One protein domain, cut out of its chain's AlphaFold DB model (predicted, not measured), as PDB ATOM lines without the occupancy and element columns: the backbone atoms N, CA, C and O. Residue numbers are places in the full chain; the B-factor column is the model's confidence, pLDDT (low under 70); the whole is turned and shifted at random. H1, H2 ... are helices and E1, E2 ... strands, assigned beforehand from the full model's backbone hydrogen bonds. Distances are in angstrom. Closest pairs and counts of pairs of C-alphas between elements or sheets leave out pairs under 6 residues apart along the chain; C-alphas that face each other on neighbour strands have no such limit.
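This is residues 13 to 101 of the 397 residues of the protein "C2H2-type domain-containing protein" of Mytilus coruscus (UniProt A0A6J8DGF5). Two small lobes sit end to end along the longest axis: the first holds helices H1 and H2, packed at nearly a right angle, beside a small parallel pair of strands, E1 and E4; the second holds H3 packed on an antiparallel pair, E2 and E3. The end of H2 runs towards the second lobe, and residues 92 to 95 lead back from E3 to E4 in the first. The printed part has 89 residues, with three named helices and four named strands in the order H1, E1, H2, E2, H3, E3, E4, in the mixed class of helices and strands. It is compact, with a radius of gyration of the C-alphas of 13.9 A and spans of 46 by 31 by 17 A.

Find C-alpha 13 at (108.067, 116.444, 152.318); from there H1 runs through residues 13 to 25, 18.3 A. After it, look for strand E1 at residues 39 to 42, 10.1 A. H2 takes residues 45 to 57, 19.5 A, from C-alpha 45 at (117.970, 102.884, 155.883). E2 is residues 59 to 61, 6.5 A, and H3 is residues 71 to 81, 15.1 A. E3 is residues 89 to 91, 6.8 A. E4, residues 96 to 99, 9.9 A, ends with C-alpha 99 at (121.269, 107.983, 166.118).

Begin at H1: its residues 15 to 16 alone touch H2, about perpendicular at 80 degrees, with Val 15 and Tyr 51 the closest C-alphas at 6.6 A. H1 and E1 are near each other, with 5 pairs of C-alphas within 10 A. E1 and E4 are parallel neighbours at 33 degrees; look at N 41 and O 97, 2.9 A, within hydrogen-bond range. The closest C-alphas of H2 and E4 are those of Leu 55 and Leu 96, 7.7 A apart. Further along, E2 and E3 are antiparallel neighbours at 151 degrees, with N 60 and O 90 at 2.8 A. Residues 59 to 60 of E2 also pair, antiparallel, with residues 67 to 68. The closest C-alphas of E2 and H3 are those of Val 59 and Arg 71, 6.7 A apart. H2 and H3 are close but not clearly touching, with the C-alphas of Glu 57 and Arg 71 closest at 5.7 A. H1 and H3 are apart. Every O i to N i+4 pair is within hydrogen-bond range in H1 and H3, and 8 of 9 are in H2.

The two C-alphas farthest apart are those of Gly 84 and Gly 101, 46.2 A. The link from H1 to E1, residues 26 to 38, is long. The printed part has no cut. Its mean pLDDT is 89.7, and no printed residue is under 70.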
ATOM      1  N   GLU A  13     109.291 115.843 151.782       89.44
ATOM      2  CA  GLU A  13     108.067 116.444 152.318       89.44
ATOM      3  C   GLU A  13     107.458 115.559 153.415       89.44
ATOM      4  O   GLU A  13     107.092 116.034 154.486       89.44
ATOM      5  N   ALA A  14     107.402 114.242 153.191       91.25
ATOM      6  CA  ALA A  14     106.908 113.309 154.203       91.25
ATOM      7  C   ALA A  14     107.811 113.293 155.445       91.25
ATOM      8  O   ALA A  14     107.336 113.284 156.577       91.25
ATOM      9  N   VAL A  15     109.125 113.299 155.225       91.50
ATOM     10  CA  VAL A  15     110.153 113.299 156.271       91.50
ATOM     11  C   VAL A  15     110.138 114.616 157.061       91.50
ATOM     12  O   VAL A  15     110.258 114.579 158.283       91.50
ATOM     13  N   GLU A  16     109.914 115.755 156.403       91.62
ATOM     14  CA  GLU A  16     109.733 117.070 157.033       91.62
ATOM     15  C   GLU A  16     108.539 117.059 157.996       91.62
ATOM     16  O   GLU A  16     108.695 117.376 159.176       91.62
ATOM     17  N   LEU A  17     107.373 116.594 157.532       91.12
ATOM     18  CA  LEU A  17     106.162 116.486 158.354       91.12
ATOM     19  C   LEU A  17     106.351 115.548 159.555       91.12
ATOM     20  O   LEU A  17     105.884 115.842 160.658       91.12
ATOM     21  N   ILE A  18     107.062 114.430 159.366       92.00
ATOM     22  CA  ILE A  18     107.410 113.517 160.462       92.00
ATOM     23  C   ILE A  18     108.294 114.231 161.494       92.00
ATOM     24  O   ILE A  18     108.008 114.151 162.688       92.00
ATOM     25  N   LEU A  19     109.336 114.956 161.070       92.44
ATOM     26  CA  LEU A  19     110.211 115.688 161.992       92.44
ATOM     27  C   LEU A  19     109.476 116.806 162.735       92.44
ATOM     28  O   LEU A  19     109.663 116.946 163.942       92.44
ATOM     29  N   GLN A  20     108.616 117.564 162.054       91.56
ATOM     30  CA  GLN A  20     107.778 118.583 162.690       91.56
ATOM     31  C   GLN A  20     106.857 117.950 163.742       91.56
ATOM     32  O   GLN A  20     106.797 118.423 164.877       91.56
ATOM     33  N   SER A  21     106.213 116.824 163.418       91.75
ATOM     34  CA  SER A  21     105.374 116.074 164.361       91.75
ATOM     35  C   SER A  21     106.161 115.572 165.580       91.75
ATOM     36  O   SER A  21     105.690 115.697 166.715       91.75
ATOM     37  N   ILE A  22     107.386 115.069 165.376       91.56
ATOM     38  CA  ILE A  22     108.299 114.677 166.463       91.56
ATOM     39  C   ILE A  22     108.664 115.889 167.320       91.56
ATOM     40  O   ILE A  22     108.645 115.786 168.548       91.56
ATOM     41  N   GLY A  23     108.979 117.027 166.701       92.31
ATOM     42  CA  GLY A  23     109.339 118.263 167.391       92.31
ATOM     43  C   GLY A  23     108.209 118.781 168.280       92.31
ATOM     44  O   GLY A  23     108.437 119.036 169.465       92.31
ATOM     45  N   ILE A  24     106.989 118.844 167.740       91.06
ATOM     46  CA  ILE A  24     105.766 119.211 168.473       91.06
ATOM     47  C   ILE A  24     105.541 118.239 169.638       91.06
ATOM     48  O   ILE A  24     105.449 118.654 170.791       91.06
ATOM     49  N   SER A  25     105.533 116.932 169.361       89.00
ATOM     50  CA  SER A  25     105.265 115.895 170.371       89.00
ATOM     51  C   SER A  25     106.333 115.835 171.467       89.00
ATOM     52  O   SER A  25     106.052 115.433 172.594       89.00
ATOM     53  N   SER A  26     107.564 116.236 171.148       89.56
ATOM     54  CA  SER A  26     108.681 116.295 172.094       89.56
ATOM     55  C   SER A  26     108.731 117.608 172.884       89.56
ATOM     56  O   SER A  26     109.598 117.752 173.749       89.56
ATOM     57  N   GLY A  27     107.846 118.569 172.594       91.88
ATOM     58  CA  GLY A  27     107.838 119.885 173.230       91.88
ATOM     59  C   GLY A  27     109.078 120.717 172.902       91.88
ATOM     60  O   GLY A  27     109.591 121.426 173.777       91.88
ATOM     61  N   ILE A  28     109.588 120.609 171.668       93.81
ATOM     62  CA  ILE A  28     110.714 121.416 171.195       93.81
ATOM     63  C   ILE A  28     110.298 122.887 171.143       93.81
ATOM     64  O   ILE A  28     109.274 123.235 170.561       93.81
ATOM     65  N   LYS A  29     111.129 123.762 171.713       91.00
ATOM     66  CA  LYS A  29     110.886 125.206 171.840       91.00
ATOM     67  C   LYS A  29     110.563 125.881 170.503       91.00
ATOM     68  O   LYS A  29     109.769 126.812 170.465       91.00
ATOM     69  N   ARG A  30     111.157 125.396 169.406       88.50
ATOM     70  CA  ARG A  30     110.890 125.871 168.037       88.50
ATOM     71  C   ARG A  30     109.420 125.729 167.628       88.50
ATOM     72  O   ARG A  30     108.944 126.539 166.846       88.50
ATOM     73  N   TYR A  31     108.719 124.734 168.164       88.94
ATOM     74  CA  TYR A  31     107.311 124.456 167.882       88.94
ATOM     75  C   TYR A  31     106.436 124.770 169.102       88.94
ATOM     76  O   TYR A  31     105.596 123.964 169.486       88.94
ATOM     77  N   GLU A  32     106.696 125.912 169.749       86.69
ATOM     78  CA  GLU A  32     105.925 126.433 170.896       86.69
ATOM     79  C   GLU A  32     105.914 125.513 172.133       86.69
ATOM     80  O   GLU A  32     105.072 125.630 173.020       86.69
ATOM     81  N   GLY A  33     106.877 124.594 172.218       84.81
ATOM     82  CA  GLY A  33     107.017 123.683 173.344       84.81
ATOM     83  C   GLY A  33     107.618 124.319 174.602       84.81
ATOM     84  O   GLY A  33     108.184 125.412 174.586       84.81
ATOM     85  N   ASN A  34     107.550 123.572 175.706       73.50
ATOM     86  CA  ASN A  34     107.749 124.108 177.054       73.50
ATOM     87  C   ASN A  34     109.154 124.657 177.349       73.50
ATOM     88  O   ASN A  34     109.230 125.608 178.109       73.50
ATOM     89  N   ASN A  35     110.235 124.047 176.828       83.50
ATOM     90  CA  ASN A  35     111.638 124.528 176.940       83.50
ATOM     91  C   ASN A  35     112.684 123.585 176.294       83.50
ATOM     92  O   ASN A  35     113.888 123.799 176.439       83.50
ATOM     93  N   ARG A  36     112.283 122.503 175.610       89.12
ATOM     94  CA  ARG A  36     113.251 121.530 175.082       89.12
ATOM     95  C   ARG A  36     113.963 122.099 173.853       89.12
ATOM     96  O   ARG A  36     113.317 122.478 172.884       89.12
ATOM     97  N   HIS A  37     115.292 122.138 173.876       90.19
ATOM     98  CA  HIS A  37     116.085 122.687 172.769       90.19
ATOM     99  C   HIS A  37     116.482 121.654 171.719       90.19
ATOM    100  O   HIS A  37     116.754 122.026 170.583       90.19
ATOM    101  N   TRP A  38     116.522 120.377 172.088       92.50
ATOM    102  CA  TRP A  38     116.971 119.314 171.204       92.50
ATOM    103  C   TRP A  38     116.346 117.964 171.564       92.50
ATOM    104  O   TRP A  38     115.812 117.786 172.660       92.50
ATOM    105  N   THR A  39     116.397 117.002 170.644       92.12
ATOM    106  CA  THR A  39     116.025 115.602 170.913       92.12
ATOM    107  C   THR A  39     116.804 114.641 170.016       92.12
ATOM    108  O   THR A  39     117.397 115.050 169.017       92.12
ATOM    109  N   PHE A  40     116.791 113.358 170.376       90.62
ATOM    110  CA  PHE A  40     117.366 112.284 169.573       90.62
ATOM    111  C   PHE A  40     116.293 111.595 168.728       90.62
ATOM    112  O   PHE A  40     115.213 111.293 169.235       90.62
ATOM    113  N   VAL A  41     116.611 111.280 167.473       89.75
ATOM    114  CA  VAL A  41     115.816 110.378 166.628       89.75
ATOM    115  C   VAL A  41     116.707 109.246 166.149       89.75
ATOM    116  O   VAL A  41     117.718 109.465 165.485       89.75
ATOM    117  N   CYS A  42     116.319 108.020 166.488       87.12
ATOM    118  CA  CYS A  42     116.936 106.822 165.943       87.12
ATOM    119  C   CYS A  42     116.255 106.477 164.619       87.12
ATOM    120  O   CYS A  42     115.032 106.339 164.570       87.12
ATOM    121  N   CYS A  43     117.032 106.335 163.552       86.00
ATOM    122  CA  CYS A  43     116.521 105.849 162.276       86.00
ATOM    123  C   CYS A  43     117.623 105.159 161.473       86.00
ATOM    124  O   CYS A  43     118.816 105.383 161.675       86.00
ATOM    125  N   ASP A  44     117.211 104.322 160.533       79.12
ATOM    126  CA  ASP A  44     118.091 103.587 159.642       79.12
ATOM    127  C   ASP A  44     117.601 103.668 158.186       79.12
ATOM    128  O   ASP A  44     116.612 104.329 157.851       79.12
ATOM    129  N   GLY A  45     118.357 103.044 157.281       83.31
ATOM    130  CA  GLY A  45     117.970 102.884 155.883       83.31
ATOM    131  C   GLY A  45     117.814 104.194 155.098       83.31
ATOM    132  O   GLY A  45     118.558 105.159 155.271       83.31
ATOM    133  N   ARG A  46     116.857 104.202 154.160       83.25
ATOM    134  CA  ARG A  46     116.586 105.347 153.271       83.25
ATOM    135  C   ARG A  46     116.146 106.614 154.027       83.25
ATOM    136  O   ARG A  46     116.683 107.672 153.684       83.25
ATOM    137  N   PRO A  47     115.249 106.549 155.034       88.19
ATOM    138  CA  PRO A  47     114.846 107.726 155.805       88.19
ATOM    139  C   PRO A  47     116.026 108.509 156.370       88.19
ATOM    140  O   PRO A  47     116.029 109.734 156.290       88.19
ATOM    141  N   HIS A  48     117.078 107.823 156.830       89.69
ATOM    142  CA  HIS A  48     118.253 108.492 157.383       89.69
ATOM    143  C   HIS A  48     118.893 109.485 156.401       89.69
ATOM    144  O   HIS A  48     119.253 110.597 156.780       89.69
ATOM    145  N   SER A  49     119.020 109.110 155.125       88.25
ATOM    146  CA  SER A  49     119.604 109.999 154.109       88.25
ATOM    147  C   SER A  49     118.736 111.228 153.814       88.25
ATOM    148  O   SER A  49     119.266 112.307 153.556       88.25
ATOM    149  N   LEU A  50     117.410 111.084 153.900       91.19
ATOM    150  CA  LEU A  50     116.464 112.186 153.721       91.19
ATOM    151  C   LEU A  50     116.502 113.134 154.925       91.19
ATOM    152  O   LEU A  50     116.609 114.344 154.739       91.19
ATOM    153  N   TYR A  51     116.522 112.602 156.151       91.69
ATOM    154  CA  TYR A  51     116.694 113.415 157.358       91.69
ATOM    155  C   TYR A  51     118.019 114.183 157.344       91.69
ATOM    156  O   TYR A  51     118.033 115.380 157.614       91.69
ATOM    157  N   GLN A  52     119.129 113.534 156.966       90.62
ATOM    158  CA  GLN A  52     120.433 114.195 156.832       90.62
ATOM    159  C   GLN A  52     120.372 115.373 155.854       90.62
ATOM    160  O   GLN A  52     120.912 116.443 156.135       90.62
ATOM    161  N   LYS A  53     119.688 115.197 154.717       90.50
ATOM    162  CA  LYS A  53     119.485 116.280 153.758       90.50
ATOM    163  C   LYS A  53     118.726 117.445 154.400       90.50
ATOM    164  O   LYS A  53     119.238 118.562 154.392       90.50
ATOM    165  N   LEU A  54     117.576 117.181 155.024       92.12
ATOM    166  CA  LEU A  54     116.771 118.215 155.684       92.12
ATOM    167  C   LEU A  54     117.535 118.952 156.791       92.12
ATOM    168  O   LEU A  54     117.440 120.172 156.876       92.12
ATOM    169  N   LEU A  55     118.352 118.247 157.579       91.06
ATOM    170  CA  LEU A  55     119.189 118.847 158.625       91.06
ATOM    171  C   LEU A  55     120.170 119.894 158.086       91.06
ATOM    172  O   LEU A  55     120.506 120.853 158.775       91.06
ATOM    173  N   THR A  56     120.648 119.704 156.857       88.31
ATOM    174  CA  THR A  56     121.669 120.571 156.250       88.31
ATOM    175  C   THR A  56     121.093 121.642 155.321       88.31
ATOM    176  O   THR A  56     121.712 122.706 155.139       88.31
ATOM    177  N   GLU A  57     119.920 121.377 154.739       91.88
ATOM    178  CA  GLU A  57     119.317 122.177 153.671       91.88
ATOM    179  C   GLU A  57     118.027 122.906 154.061       91.88
ATOM    180  O   GLU A  57     117.803 123.978 153.488       91.88
ATOM    181  N   SER A  58     117.219 122.376 154.993       93.44
ATOM    182  CA  SER A  58     115.942 122.996 155.376       93.44
ATOM    183  C   SER A  58     116.176 124.207 156.265       93.44
ATOM    184  O   SER A  58     116.910 124.149 157.259       93.44
ATOM    185  N   VAL A  59     115.561 125.325 155.897       94.00
ATOM    186  CA  VAL A  59     115.775 126.617 156.544       94.00
ATOM    187  C   VAL A  59     114.462 127.328 156.810       94.00
ATOM    188  O   VAL A  59     113.522 127.251 156.027       94.00
ATOM    189  N   ILE A  60     114.442 128.099 157.890       92.06
ATOM    190  CA  ILE A  60     113.359 129.022 158.208       92.06
ATOM    191  C   ILE A  60     113.825 130.445 157.919       92.06
ATOM    192  O   ILE A  60     114.879 130.887 158.398       92.06
ATOM    193  N   CYS A  61     113.024 131.174 157.144       91.69
ATOM    194  CA  CYS A  61     113.251 132.590 156.895       91.69
ATOM    195  C   CYS A  61     113.049 133.406 158.179       91.69
ATOM    196  O   CYS A  61     111.982 133.366 158.784       91.69
ATOM    197  N   PHE A  62     114.045 134.209 158.560       89.94
ATOM    198  CA  PHE A  62     113.999 135.008 159.791       89.94
ATOM    199  C   PHE A  62     112.874 136.060 159.804       89.94
ATOM    200  O   PHE A  62     112.363 136.407 160.862       89.94
ATOM    201  N   TYR A  63     112.478 136.579 158.638       89.75
ATOM    202  CA  TYR A  63     111.537 137.700 158.556       89.75
ATOM    203  C   TYR A  63     110.065 137.292 158.525       89.75
ATOM    204  O   TYR A  63     109.225 138.053 158.995       89.75
ATOM    205  N   CYS A  64     109.747 136.144 157.932       90.31
ATOM    206  CA  CYS A  64     108.365 135.691 157.741       90.31
ATOM    207  C   CYS A  64     108.089 134.318 158.361       90.31
ATOM    208  O   CYS A  64     106.972 133.823 158.266       90.31
ATOM    209  N   ASN A  65     109.103 133.700 158.974       88.06
ATOM    210  CA  ASN A  65     109.033 132.378 159.589       88.06
ATOM    211  C   ASN A  65     108.612 131.246 158.625       88.06
ATOM    212  O   ASN A  65     108.198 130.177 159.064       88.06
ATOM    213  N   GLN A  66     108.724 131.463 157.309       89.44
ATOM    214  CA  GLN A  66     108.396 130.456 156.303       89.44
ATOM    215  C   GLN A  66     109.471 129.360 156.263       89.44
ATOM    216  O   GLN A  66     110.656 129.672 156.101       89.44
ATOM    217  N   SER A  67     109.041 128.095 156.372       88.81
ATOM    218  CA  SER A  67     109.896 126.925 156.138       88.81
ATOM    219  C   SER A  67     110.155 126.727 154.643       88.81
ATOM    220  O   SER A  67     109.251 126.865 153.813       88.81
ATOM    221  N   LEU A  68     111.410 126.449 154.296       90.88
ATOM    222  CA  LEU A  68     111.889 126.286 152.932       90.88
ATOM    223  C   LEU A  68     112.864 125.108 152.879       90.88
ATOM    224  O   LEU A  68     113.963 125.168 153.429       90.88
ATOM    225  N   LEU A  69     112.495 124.079 152.115       87.00
ATOM    226  CA  LEU A  69     113.216 122.801 152.018       87.00
ATOM    227  C   LEU A  69     114.679 122.899 151.559       87.00
ATOM    228  O   LEU A  69     115.442 121.951 151.737       87.00
ATOM    229  N   THR A  70     115.072 123.995 150.902       88.38
ATOM    230  CA  THR A  70     116.441 124.162 150.402       88.38
ATOM    231  C   THR A  70     116.945 125.591 150.554       88.38
ATOM    232  O   THR A  70     116.209 126.569 150.389       88.38
ATOM    233  N   ARG A  71     118.266 125.734 150.709       86.56
ATOM    234  CA  ARG A  71     118.944 127.043 150.681       86.56
ATOM    235  C   ARG A  71     118.730 127.807 149.373       86.56
ATOM    236  O   ARG A  71     118.792 129.034 149.369       86.56
ATOM    237  N   LYS A  72     118.508 127.103 148.258       90.31
ATOM    238  CA  LYS A  72     118.174 127.731 146.973       90.31
ATOM    239  C   LYS A  72     116.784 128.365 147.035       90.31
ATOM    240  O   LYS A  72     116.673 129.554 146.760       90.31
ATOM    241  N   ALA A  73     115.781 127.611 147.486       89.31
ATOM    242  CA  ALA A  73     114.424 128.122 147.680       89.31
ATOM    243  C   ALA A  73     114.407 129.340 148.617       89.31
ATOM    244  O   ALA A  73     113.723 130.318 148.340       89.31
ATOM    245  N   TYR A  74     115.239 129.334 149.662       91.25
ATOM    246  CA  TYR A  74     115.438 130.503 150.515       91.25
ATOM    247  C   TYR A  74     116.028 131.717 149.800       91.25
ATOM    248  O   TYR A  74     115.520 132.822 149.978       91.25
ATOM    249  N   LYS A  75     117.066 131.548 148.976       90.38
ATOM    250  CA  LYS A  75     117.639 132.668 148.212       90.38
ATOM    251  C   LYS A  75     116.614 133.284 147.264       90.38
ATOM    252  O   LYS A  75     116.562 134.506 147.147       90.38
ATOM    253  N   ASP A  76     115.813 132.450 146.612       92.31
ATOM    254  CA  ASP A  76     114.778 132.903 145.686       92.31
ATOM    255  C   ASP A  76     113.649 133.617 146.450       92.31
ATOM    256  O   ASP A  76     113.292 134.744 146.111       92.31
ATOM    257  N   HIS A  77     113.176 133.037 147.559       92.12
ATOM    258  CA  HIS A  77     112.213 133.663 148.469       92.12
ATOM    259  C   HIS A  77     112.703 135.020 149.000       92.12
ATOM    260  O   HIS A  77     111.979 136.012 148.937       92.12
ATOM    261  N   HIS A  78     113.942 135.095 149.495       91.50
ATOM    262  CA  HIS A  78     114.509 136.319 150.067       91.50
ATOM    263  C   HIS A  78     114.608 137.436 149.020       91.50
ATOM    264  O   HIS A  78     114.194 138.563 149.290       91.50
ATOM    265  N   LYS A  79     115.042 137.111 147.795       91.75
ATOM    266  CA  LYS A  79     115.073 138.057 146.667       91.75
ATOM    267  C   LYS A  79     113.690 138.530 146.222       91.75
ATOM    268  O   LYS A  79     113.587 139.629 145.690       91.75
ATOM    269  N   LEU A  80     112.651 137.715 146.372       93.00
ATOM    270  CA  LEU A  80     111.298 138.068 145.936       93.00
ATOM    271  C   LEU A  80     110.529 138.850 147.007       93.00
ATOM    272  O   LEU A  80     109.863 139.827 146.683       93.00
ATOM    273  N   ILE A  81     110.636 138.446 148.274       92.31
ATOM    274  CA  ILE A  81     109.773 138.929 149.365       92.31
ATOM    275  C   ILE A  81     110.496 139.912 150.303       92.31
ATOM    276  O   ILE A  81     109.867 140.752 150.947       92.31
ATOM    277  N   HIS A  82     111.825 139.832 150.409       91.19
ATOM    278  CA  HIS A  82     112.621 140.578 151.393       91.19
ATOM    279  C   HIS A  82     113.744 141.402 150.747       91.19
ATOM    280  O   HIS A  82     114.845 141.516 151.293       91.19
ATOM    281  N   GLN A  83     113.452 142.008 149.591       85.81
ATOM    282  CA  GLN A  83     114.384 142.885 148.879       85.81
ATOM    283  C   GLN A  83     114.928 143.996 149.787       85.81
ATOM    284  O   GLN A  83     114.195 144.601 150.567       85.81
ATOM    285  N   GLY A  84     116.237 144.242 149.698       83.31
ATOM    286  CA  GLY A  84     116.924 145.275 150.480       83.31
ATOM    287  C   GLY A  84     117.207 144.918 151.945       83.31
ATOM    288  O   GLY A  84     117.859 145.701 152.630       83.31
ATOM    289  N   LYS A  85     116.777 143.748 152.442       86.56
ATOM    290  CA  LYS A  85     117.110 143.270 153.796       86.56
ATOM    291  C   LYS A  85     118.340 142.357 153.789       86.56
ATOM    292  O   LYS A  85     118.635 141.701 152.794       86.56
ATOM    293  N   SER A  86     119.039 142.253 154.919       85.69
ATOM    294  CA  SER A  86     120.140 141.294 155.089       85.69
ATOM    295  C   SER A  86     119.641 139.850 154.974       85.69
ATOM    296  O   SER A  86     118.619 139.496 155.559       85.69
ATOM    297  N   SER A  87     120.354 138.989 154.250       82.81
ATOM    298  CA  SER A  87     119.994 137.572 154.149       82.81
ATOM    299  C   SER A  87     120.339 136.842 155.451       82.81
ATOM    300  O   SER A  87     121.501 136.554 155.722       82.81
ATOM    301  N   THR A  88     119.319 136.577 156.269       87.81
ATOM    302  CA  THR A  88     119.409 135.822 157.527       87.81
ATOM    303  C   THR A  88     118.400 134.668 157.549       87.81
ATOM    304  O   THR A  88     117.248 134.820 157.125       87.81
ATOM    305  N   PHE A  89     118.843 133.491 157.995       89.69
ATOM    306  CA  PHE A  89     118.020 132.288 158.153       89.69
ATOM    307  C   PHE A  89     118.517 131.447 159.332       89.69
ATOM    308  O   PHE A  89     119.667 131.574 159.750       89.69
ATOM    309  N   SER A  90     117.654 130.565 159.834       90.50
ATOM    310  CA  SER A  90     118.035 129.479 160.747       90.50
ATOM    311  C   SER A  90     117.790 128.133 160.074       90.50
ATOM    312  O   SER A  90     116.940 128.042 159.190       90.50
ATOM    313  N   LEU A  91     118.531 127.094 160.454       93.12
ATOM    314  CA  LEU A  91     118.189 125.733 160.039       93.12
ATOM    315  C   LEU A  91     116.917 125.309 160.777       93.12
ATOM    316  O   LEU A  91     116.785 125.571 161.970       93.12
ATOM    317  N   GLU A  92     115.979 124.677 160.079       92.94
ATOM    318  CA  GLU A  92     114.705 124.268 160.685       92.94
ATOM    319  C   GLU A  92     114.891 123.166 161.734       92.94
ATOM    320  O   GLU A  92     114.253 123.182 162.784       92.94
ATOM    321  N   PHE A  93     115.794 122.226 161.458       94.12
ATOM    322  CA  PHE A  93     115.988 121.019 162.260       94.12
ATOM    323  C   PHE A  93     117.293 121.029 163.067       94.12
ATOM    324  O   PHE A  93     117.800 119.974 163.433       94.12
ATOM    325  N   ASP A  94     117.844 122.204 163.387       91.12
ATOM    326  CA  ASP A  94     119.053 122.337 164.227       91.12
ATOM    327  C   ASP A  94     118.918 121.767 165.651       91.12
ATOM    328  O   ASP A  94     119.916 121.560 166.338       91.12
ATOM    329  N   TRP A  95     117.693 121.475 166.080       92.38
ATOM    330  CA  TRP A  95     117.364 120.815 167.339       92.38
ATOM    331  C   TRP A  95     117.541 119.286 167.300       92.38
ATOM    332  O   TRP A  95     117.439 118.620 168.331       92.38
ATOM    333  N   LEU A  96     117.754 118.684 166.131       93.56
ATOM    334  CA  LEU A  96     117.707 117.235 165.973       93.56
ATOM    335  C   LEU A  96     119.099 116.589 165.973       93.56
ATOM    336  O   LEU A  96     119.955 116.903 165.145       93.56
ATOM    337  N   TYR A  97     119.270 115.575 166.821       92.56
ATOM    338  CA  TYR A  97     120.405 114.657 166.773       92.56
ATOM    339  C   TYR A  97     119.965 113.277 166.283       92.56
ATOM    340  O   TYR A  97     119.011 112.695 166.796       92.56
ATOM    341  N   MET A  98     120.660 112.736 165.290       90.94
ATOM    342  CA  MET A  98     120.344 111.436 164.707       90.94
ATOM    343  C   MET A  98     121.155 110.351 165.413       90.94
ATOM    344  O   MET A  98     122.312 110.573 165.759       90.94
ATOM    345  N   ARG A  99     120.560 109.173 165.624       87.81
ATOM    346  CA  ARG A  99     121.269 107.983 166.118       87.81
ATOM    347  C   ARG A  99     121.151 106.846 165.120       87.81
ATOM    348  O   ARG A  99     120.053 106.556 164.644       87.81
ATOM    349  N   ILE A 100     122.268 106.174 164.856       88.00
ATOM    350  CA  ILE A 100     122.248 104.877 164.175       88.00
ATOM    351  C   ILE A 100     121.657 103.799 165.096       88.00
ATOM    352  O   ILE A 100     121.984 103.754 166.283       88.00
ATOM    353  N   GLY A 101     120.852 102.892 164.534       89.12
ATOM    354  CA  GLY A 101     120.497 101.634 165.197       89.12
ATOM    355  C   GLY A 101     121.730 100.737 165.350       89.12
ATOM    356  O   GLY A 101     122.295 100.254 164.360       89.12
TER     357      GLY A 101